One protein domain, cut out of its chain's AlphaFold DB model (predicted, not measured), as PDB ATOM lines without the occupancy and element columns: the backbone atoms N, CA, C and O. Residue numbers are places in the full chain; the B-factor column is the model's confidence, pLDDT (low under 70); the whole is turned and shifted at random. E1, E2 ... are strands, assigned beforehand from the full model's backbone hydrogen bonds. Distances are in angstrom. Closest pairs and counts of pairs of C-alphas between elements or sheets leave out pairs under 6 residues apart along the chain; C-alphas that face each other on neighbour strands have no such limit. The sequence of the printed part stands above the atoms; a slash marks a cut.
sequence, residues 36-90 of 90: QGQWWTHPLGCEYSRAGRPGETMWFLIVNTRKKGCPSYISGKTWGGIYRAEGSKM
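AT A GLANCE: This is residues 36 to 90 of the 90 residues of an uncharacterized protein of Tateyamaria sp. ANG-S1 (UniProt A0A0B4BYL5). With little regular structure, the model is a small, twisted and curled sheet of four short strands, with a long tail without named elements, residues 76 to 90, after its edge strand E4. The strands E1 E2 E3 E4 follow each other as a meander, each the antiparallel neighbour of the one before. The class is all strand, but named elements hold 15 of the 55 printed residues. The whole is compact, with a radius of gyration of the C-alphas of 11.4 A, and spans 30 by 29 by 16 A.

IN THESE COORDINATES: E2, residues 47 to 51, is 13.3 A long. E3 is residues 58 to 61, 10.0 A. E1, residues 39 to 41, 7.1 A, begins at C-alpha 39 (1.690, -39.642, 51.567). E4, residues 73 to 75, 6.4 A, ends at C-alpha 75 (9.347, -28.294, 47.514).

HOW THE PARTS SIT: E2 and E3 form a hairpin at 145 degrees, with N 58 and O 51 at 2.7 A. E1 and E2 form another, with N 48 and O 40 at 2.8 A. E3 and E4 form a third, with N 74 and O 59 at 2.8 A. E1 and E4 are apart.

THE WHOLE: The C-alphas farthest apart, Gly 37 and Met 90, are 31.5 A apart. The printed part has no cut. The link from E3 to E4 is long. Residues 79 to 81 and 83 to 90 have pLDDT under 70.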
ATOM      1  N   GLN A  36       9.394 -43.303  49.602       89.88
ATOM      2  CA  GLN A  36       8.731 -43.737  48.360       89.88
ATOM      3  C   GLN A  36       7.200 -43.616  48.419       89.88
ATOM      4  O   GLN A  36       6.532 -43.730  47.398       89.88
ATOM      5  N   GLY A  37       6.635 -43.353  49.603       92.62
ATOM      6  CA  GLY A  37       5.187 -43.306  49.800       92.62
ATOM      7  C   GLY A  37       4.510 -42.113  49.123       92.62
ATOM      8  O   GLY A  37       5.081 -41.027  49.030       92.62
ATOM      9  N   GLN A  38       3.258 -42.303  48.708       94.75
ATOM     10  CA  GLN A  38       2.403 -41.254  48.137       94.75
ATOM     11  C   GLN A  38       2.017 -40.168  49.161       94.75
ATOM     12  O   GLN A  38       1.692 -39.041  48.787       94.75
ATOM     13  N   TRP A  39       2.092 -40.494  50.451       95.06
ATOM     14  CA  TRP A  39       1.690 -39.642  51.567       95.06
ATOM     15  C   TRP A  39       2.847 -39.480  52.551       95.06
ATOM     16  O   TRP A  39       3.678 -40.383  52.684       95.06
ATOM     17  N   TRP A  40       2.930 -38.337  53.226       94.62
ATOM     18  CA  TRP A  40       3.907 -38.090  54.287       94.62
ATOM     19  C   TRP A  40       3.326 -37.191  55.375       94.62
ATOM     20  O   TRP A  40       2.591 -36.248  55.079       94.62
ATOM     21  N   THR A  41       3.700 -37.459  56.622       93.88
ATOM     22  CA  THR A  41       3.245 -36.705  57.790       93.88
ATOM     23  C   THR A  41       4.375 -35.831  58.318       93.88
ATOM     24  O   THR A  41       5.444 -36.318  58.682       93.88
ATOM     25  N   HIS A  42       4.123 -34.528  58.373       90.56
ATOM     26  CA  HIS A  42       5.022 -33.545  58.958       90.56
ATOM     27  C   HIS A  42       5.091 -33.715  60.481       90.56
ATOM     28  O   HIS A  42       4.064 -34.023  61.086       90.56
ATOM     29  N   PRO A  43       6.228 -33.417  61.140       88.88
ATOM     30  CA  PRO A  43       6.347 -33.478  62.604       88.88
ATOM     31  C   PRO A  43       5.307 -32.650  63.382       88.88
ATOM     32  O   PRO A  43       5.021 -32.927  64.538       88.88
ATOM     33  N   LEU A  44       4.695 -31.651  62.738       85.94
ATOM     34  CA  LEU A  44       3.582 -30.858  63.295       85.94
ATOM     35  C   LEU A  44       2.207 -31.558  63.193       85.94
ATOM     36  O   LEU A  44       1.184 -30.983  63.570       85.94
ATOM     37  N   GLY A  45       2.154 -32.778  62.656       89.38
ATOM     38  CA  GLY A  45       0.931 -33.556  62.470       89.38
ATOM     39  C   GLY A  45       0.049 -33.081  61.312       89.38
ATOM     40  O   GLY A  45      -1.166 -33.242  61.385       89.38
ATOM     41  N   CYS A  46       0.644 -32.459  60.291       92.38
ATOM     42  CA  CYS A  46      -0.008 -32.149  59.017       92.38
ATOM     43  C   CYS A  46       0.383 -33.185  57.970       92.38
ATOM     44  O   CYS A  46       1.523 -33.646  57.955       92.38
ATOM     45  N   GLU A  47      -0.535 -33.528  57.080       94.94
ATOM     46  CA  GLU A  47      -0.313 -34.548  56.061       94.94
ATOM     47  C   GLU A  47      -0.153 -33.928  54.680       94.94
ATOM     48  O   GLU A  47      -0.784 -32.924  54.345       94.94
ATOM     49  N   TYR A  48       0.700 -34.543  53.868       95.12
ATOM     50  CA  TYR A  48       1.047 -34.070  52.538       95.12
ATOM     51  C   TYR A  48       0.910 -35.185  51.509       95.12
ATOM     52  O   TYR A  48       1.260 -36.337  51.772       95.12
ATOM     53  N   SER A  49       0.454 -34.821  50.314       94.75
ATOM     54  CA  SER A  49       0.394 -35.693  49.144       94.75
ATOM     55  C   SER A  49       1.536 -35.395  48.181       94.75
ATOM     56  O   SER A  49       1.877 -34.233  47.939       94.75
ATOM     57  N   ARG A  50       2.141 -36.444  47.623       93.38
ATOM     58  CA  ARG A  50       3.193 -36.316  46.613       93.38
ATOM     59  C   ARG A  50       2.591 -35.990  45.247       93.38
ATOM     60  O   ARG A  50       1.702 -36.691  44.777       93.38
ATOM     61  N   ALA A  51       3.112 -34.987  44.561       90.69
ATOM     62  CA  ALA A  51       2.789 -34.715  43.163       90.69
ATOM     63  C   ALA A  51       3.970 -34.029  42.466       90.69
ATOM     64  O   ALA A  51       4.977 -33.719  43.092       90.69
ATOM     65  N   GLY A  52       3.871 -33.791  41.163       85.81
ATOM     66  CA  GLY A  52       4.916 -33.117  40.394       85.81
ATOM     67  C   GLY A  52       4.982 -33.626  38.963       85.81
ATOM     68  O   GLY A  52       4.388 -34.650  38.624       85.81
ATOM     69  N   ARG A  53       5.702 -32.895  38.114       84.94
ATOM     70  CA  ARG A  53       6.036 -33.361  36.764       84.94
ATOM     71  C   ARG A  53       7.030 -34.528  36.839       84.94
ATOM     72  O   ARG A  53       7.691 -34.696  37.866       84.94
ATOM     73  N   PRO A  54       7.207 -35.311  35.762       83.88
ATOM     74  CA  PRO A  54       8.307 -36.266  35.688       83.88
ATOM     75  C   PRO A  54       9.647 -35.595  36.031       83.88
ATOM     76  O   PRO A  54      10.016 -34.587  35.433       83.88
ATOM     77  N   GLY A  55      10.360 -36.132  37.023       83.31
ATOM     78  CA  GLY A  55      11.625 -35.567  37.507       83.31
ATOM     79  C   GLY A  55      11.497 -34.454  38.555       83.31
ATOM     80  O   GLY A  55      12.528 -33.980  39.043       83.31
ATOM     81  N   GLU A  56      10.272 -34.076  38.930       84.50
ATOM     82  CA  GLU A  56       9.967 -33.189  40.050       84.50
ATOM     83  C   GLU A  56       9.307 -33.945  41.200       84.50
ATOM     84  O   GLU A  56       8.671 -34.987  41.032       84.50
ATOM     85  N   THR A  57       9.445 -33.410  42.405       87.44
ATOM     86  CA  THR A  57       8.703 -33.903  43.562       87.44
ATOM     87  C   THR A  57       8.298 -32.730  44.429       87.44
ATOM     88  O   THR A  57       9.134 -32.031  45.002       87.44
ATOM     89  N   MET A  58       6.994 -32.545  44.522       88.31
ATOM     90  CA  MET A  58       6.308 -31.565  45.338       88.31
ATOM     91  C   MET A  58       5.420 -32.286  46.341       88.31
ATOM     92  O   MET A  58       4.873 -33.354  46.066       88.31
ATOM     93  N   TRP A  59       5.265 -31.671  47.501       92.25
ATOM     94  CA  TRP A  59       4.415 -32.170  48.566       92.25
ATOM     95  C   TRP A  59       3.372 -31.118  48.882       92.25
ATOM     96  O   TRP A  59       3.726 -30.024  49.316       92.25
ATOM     97  N   PHE A  60       2.101 -31.422  48.643       91.88
ATOM     98  CA  PHE A  60       0.997 -30.487  48.852       91.88
ATOM     99  C   PHE A  60       0.241 -30.831  50.126       91.88
ATOM    100  O   PHE A  60      -0.067 -31.997  50.364       91.88
ATOM    101  N   LEU A  61      -0.057 -29.818  50.938       93.06
ATOM    102  CA  LEU A  61      -0.795 -29.997  52.184       93.06
ATOM    103  C   LEU A  61      -2.194 -30.559  51.905       93.06
ATOM    104  O   LEU A  61      -2.980 -29.960  51.165       93.06
ATOM    105  N   ILE A  62      -2.542 -31.658  52.568       94.94
ATOM    106  CA  ILE A  62      -3.913 -32.157  52.629       94.94
ATOM    107  C   ILE A  62      -4.699 -31.205  53.524       94.94
ATOM    108  O   ILE A  62      -4.529 -31.183  54.744       94.94
ATOM    109  N   VAL A  63      -5.565 -30.403  52.909       91.81
ATOM    110  CA  VAL A  63      -6.233 -29.263  53.556       91.81
ATOM    111  C   VAL A  63      -7.009 -29.623  54.824       91.81
ATOM    112  O   VAL A  63      -7.018 -28.829  55.759       91.81
ATOM    113  N   ASN A  64      -7.567 -30.833  54.910       92.88
ATOM    114  CA  ASN A  64      -8.302 -31.305  56.089       92.88
ATOM    115  C   ASN A  64      -7.412 -31.487  57.331       92.88
ATOM    116  O   ASN A  64      -7.919 -31.548  58.445       92.88
ATOM    117  N   THR A  65      -6.091 -31.550  57.154       91.56
ATOM    118  CA  THR A  65      -5.109 -31.687  58.243       91.56
ATOM    119  C   THR A  65      -4.391 -30.380  58.565       91.56
ATOM    120  O   THR A  65      -3.491 -30.360  59.403       91.56
ATOM    121  N   ARG A  66      -4.764 -29.276  57.902       88.81
ATOM    122  CA  ARG A  66      -4.109 -27.974  58.048       88.81
ATOM    123  C   ARG A  66      -4.167 -27.486  59.497       88.81
ATOM    124  O   ARG A  66      -5.239 -27.339  60.076       88.81
ATOM    125  N   LYS A  67      -3.002 -27.120  60.034       85.88
ATOM    126  CA  LYS A  67      -2.837 -26.461  61.336       85.88
ATOM    127  C   LYS A  67      -1.934 -25.238  61.206       85.88
ATOM    128  O   LYS A  67      -1.254 -25.047  60.194       85.88
ATOM    129  N   LYS A  68      -1.927 -24.393  62.238       86.75
ATOM    130  CA  LYS A  68      -1.021 -23.241  62.316       86.75
ATOM    131  C   LYS A  68       0.431 -23.723  62.219       86.75
ATOM    132  O   LYS A  68       0.822 -24.636  62.937       86.75
ATOM    133  N   GLY A  69       1.212 -23.090  61.346       83.31
ATOM    134  CA  GLY A  69       2.618 -23.434  61.123       83.31
ATOM    135  C   GLY A  69       2.848 -24.545  60.098       83.31
ATOM    136  O   GLY A  69       3.999 -24.888  59.867       83.31
ATOM    137  N   CYS A  70       1.798 -25.086  59.469       86.75
ATOM    138  CA  CYS A  70       1.962 -26.046  58.384       86.75
ATOM    139  C   CYS A  70       2.145 -25.340  57.037       86.75
ATOM    140  O   CYS A  70       1.248 -24.602  56.613       86.75
ATOM    141  N   PRO A  71       3.262 -25.598  56.341       87.00
ATOM    142  CA  PRO A  71       3.495 -25.092  54.995       87.00
ATOM    143  C   PRO A  71       2.385 -25.521  54.034       87.00
ATOM    144  O   PRO A  71       1.951 -26.672  54.070       87.00
ATOM    145  N   SER A  72       1.948 -24.649  53.122       88.06
ATOM    146  CA  SER A  72       0.981 -25.043  52.078       88.06
ATOM    147  C   SER A  72       1.562 -26.077  51.111       88.06
ATOM    148  O   SER A  72       0.830 -26.901  50.559       88.06
ATOM    149  N   TYR A  73       2.875 -26.033  50.904       87.50
ATOM    150  CA  TYR A  73       3.608 -27.008  50.122       87.50
ATOM    151  C   TYR A  73       5.054 -27.097  50.608       87.50
ATOM    152  O   TYR A  73       5.596 -26.141  51.158       87.50
ATOM    153  N   ILE A  74       5.683 -28.238  50.352       88.06
ATOM    154  CA  ILE A  74       7.103 -28.469  50.594       88.06
ATOM    155  C   ILE A  74       7.724 -28.839  49.250       88.06
ATOM    156  O   ILE A  74       7.356 -29.841  48.630       88.06
ATOM    157  N   SER A  75       8.648 -28.011  48.765       77.00
ATOM    158  CA  SER A  75       9.347 -28.294  47.514       77.00
ATOM    159  C   SER A  75      10.493 -29.281  47.737       77.00
ATOM    160  O   SER A  75      11.353 -29.089  48.606       77.00
ATOM    161  N   GLY A  76      10.482 -30.363  46.960       74.88
ATOM    162  CA  GLY A  76      11.616 -31.265  46.788       74.88
ATOM    163  C   GLY A  76      12.469 -30.808  45.606       74.88
ATOM    164  O   GLY A  76      12.916 -29.663  45.559       74.88
ATOM    165  N   LYS A  77      12.686 -31.700  44.635       71.75
ATOM    166  CA  LYS A  77      13.352 -31.372  43.366       71.75
ATOM    167  C   LYS A  77      12.362 -30.645  42.447       71.75
ATOM    168  O   LYS A  77      11.295 -31.192  42.174       71.75
ATOM    169  N   THR A  78      12.696 -29.445  41.977       71.44
ATOM    170  CA  THR A  78      11.858 -28.649  41.057       71.44
ATOM    171  C   THR A  78      12.701 -28.129  39.893       71.44
ATOM    172  O   THR A  78      13.910 -27.940  40.048       71.44
ATOM    173  N   TRP A  79      12.082 -27.903  38.734       64.94
ATOM    174  CA  TRP A  79      12.718 -27.291  37.569       64.94
ATOM    175  C   TRP A  79      11.870 -26.109  37.073       64.94
ATOM    176  O   TRP A  79      10.644 -26.136  37.091       64.94
ATOM    177  N   GLY A  80      12.514 -25.025  36.633       69.06
ATOM    178  CA  GLY A  80      11.803 -23.886  36.028       69.06
ATOM    179  C   GLY A  80      11.171 -22.882  37.004       69.06
ATOM    180  O   GLY A  80      10.359 -22.068  36.583       69.06
ATOM    181  N   GLY A  81      11.533 -22.904  38.293       67.06
ATOM    182  CA  GLY A  81      11.303 -21.784  39.222       67.06
ATOM    183  C   GLY A  81       9.852 -21.495  39.633       67.06
ATOM    184  O   GLY A  81       9.621 -20.519  40.343       67.06
ATOM    185  N   ILE A  82       8.882 -22.328  39.232       72.12
ATOM    186  CA  ILE A  82       7.455 -22.143  39.564       72.12
ATOM    187  C   ILE A  82       7.207 -22.302  41.069       72.12
ATOM    188  O   ILE A  82       6.449 -21.541  41.665       72.12
ATOM    189  N   TYR A  83       7.882 -23.267  41.694       68.88
ATOM    190  CA  TYR A  83       7.812 -23.510  43.130       68.88
ATOM    191  C   TYR A  83       9.150 -23.153  43.776       68.88
ATOM    192  O   TYR A  83      10.175 -23.765  43.466       68.88
ATOM    193  N   ARG A  84       9.143 -22.167  44.680       66.38
ATOM    194  CA  ARG A  84      10.315 -21.819  45.498       66.38
ATOM    195  C   ARG A  84      10.386 -22.705  46.736       66.38
ATOM    196  O   ARG A  84       9.401 -23.328  47.115       66.38
ATOM    197  N   ALA A  85      11.553 -22.804  47.368       65.06
ATOM    198  CA  ALA A  85      11.591 -23.356  48.716       65.06
ATOM    199  C   ALA A  85      10.758 -22.469  49.643       65.06
ATOM    200  O   ALA A  85      10.778 -21.242  49.534       65.06
ATOM    201  N   GLU A  86       9.980 -23.100  50.515       62.19
ATOM    202  CA  GLU A  86       9.246 -22.369  51.535       62.19
ATOM    203  C   GLU A  86      10.239 -21.527  52.357       62.19
ATOM    204  O   GLU A  86      11.278 -22.029  52.787       62.19
ATOM    205  N   GLY A  87       9.964 -20.227  52.498       50.19
ATOM    206  CA  GLY A  87      10.863 -19.273  53.156       50.19
ATOM    207  C   GLY A  87      11.878 -18.574  52.239       50.19
ATOM    208  O   GLY A  87      12.538 -17.637  52.687       50.19
ATOM    209  N   SER A  88      11.986 -18.934  50.955       51.62
ATOM    210  CA  SER A  88      12.754 -18.143  49.982       51.62
ATOM    211  C   SER A  88      11.966 -16.885  49.596       51.62
ATOM    212  O   SER A  88      11.055 -16.948  48.768       51.62
ATOM    213  N   LYS A  89      12.293 -15.746  50.225       43.78
ATOM    214  CA  LYS A  89      11.794 -14.417  49.825       43.78
ATOM    215  C   LYS A  89      12.129 -14.126  48.351       43.78
ATOM    216  O   LYS A  89      13.134 -14.618  47.840       43.78
ATOM    217  N   MET A  90      11.255 -13.348  47.702       42.94
ATOM    218  CA  MET A  90      11.567 -12.625  46.461       42.94
ATOM    219  C   MET A  90      12.686 -11.615  46.697       42.94
ATOM    220  O   MET A  90      12.721 -11.053  47.818       42.94
TER     221      MET A  90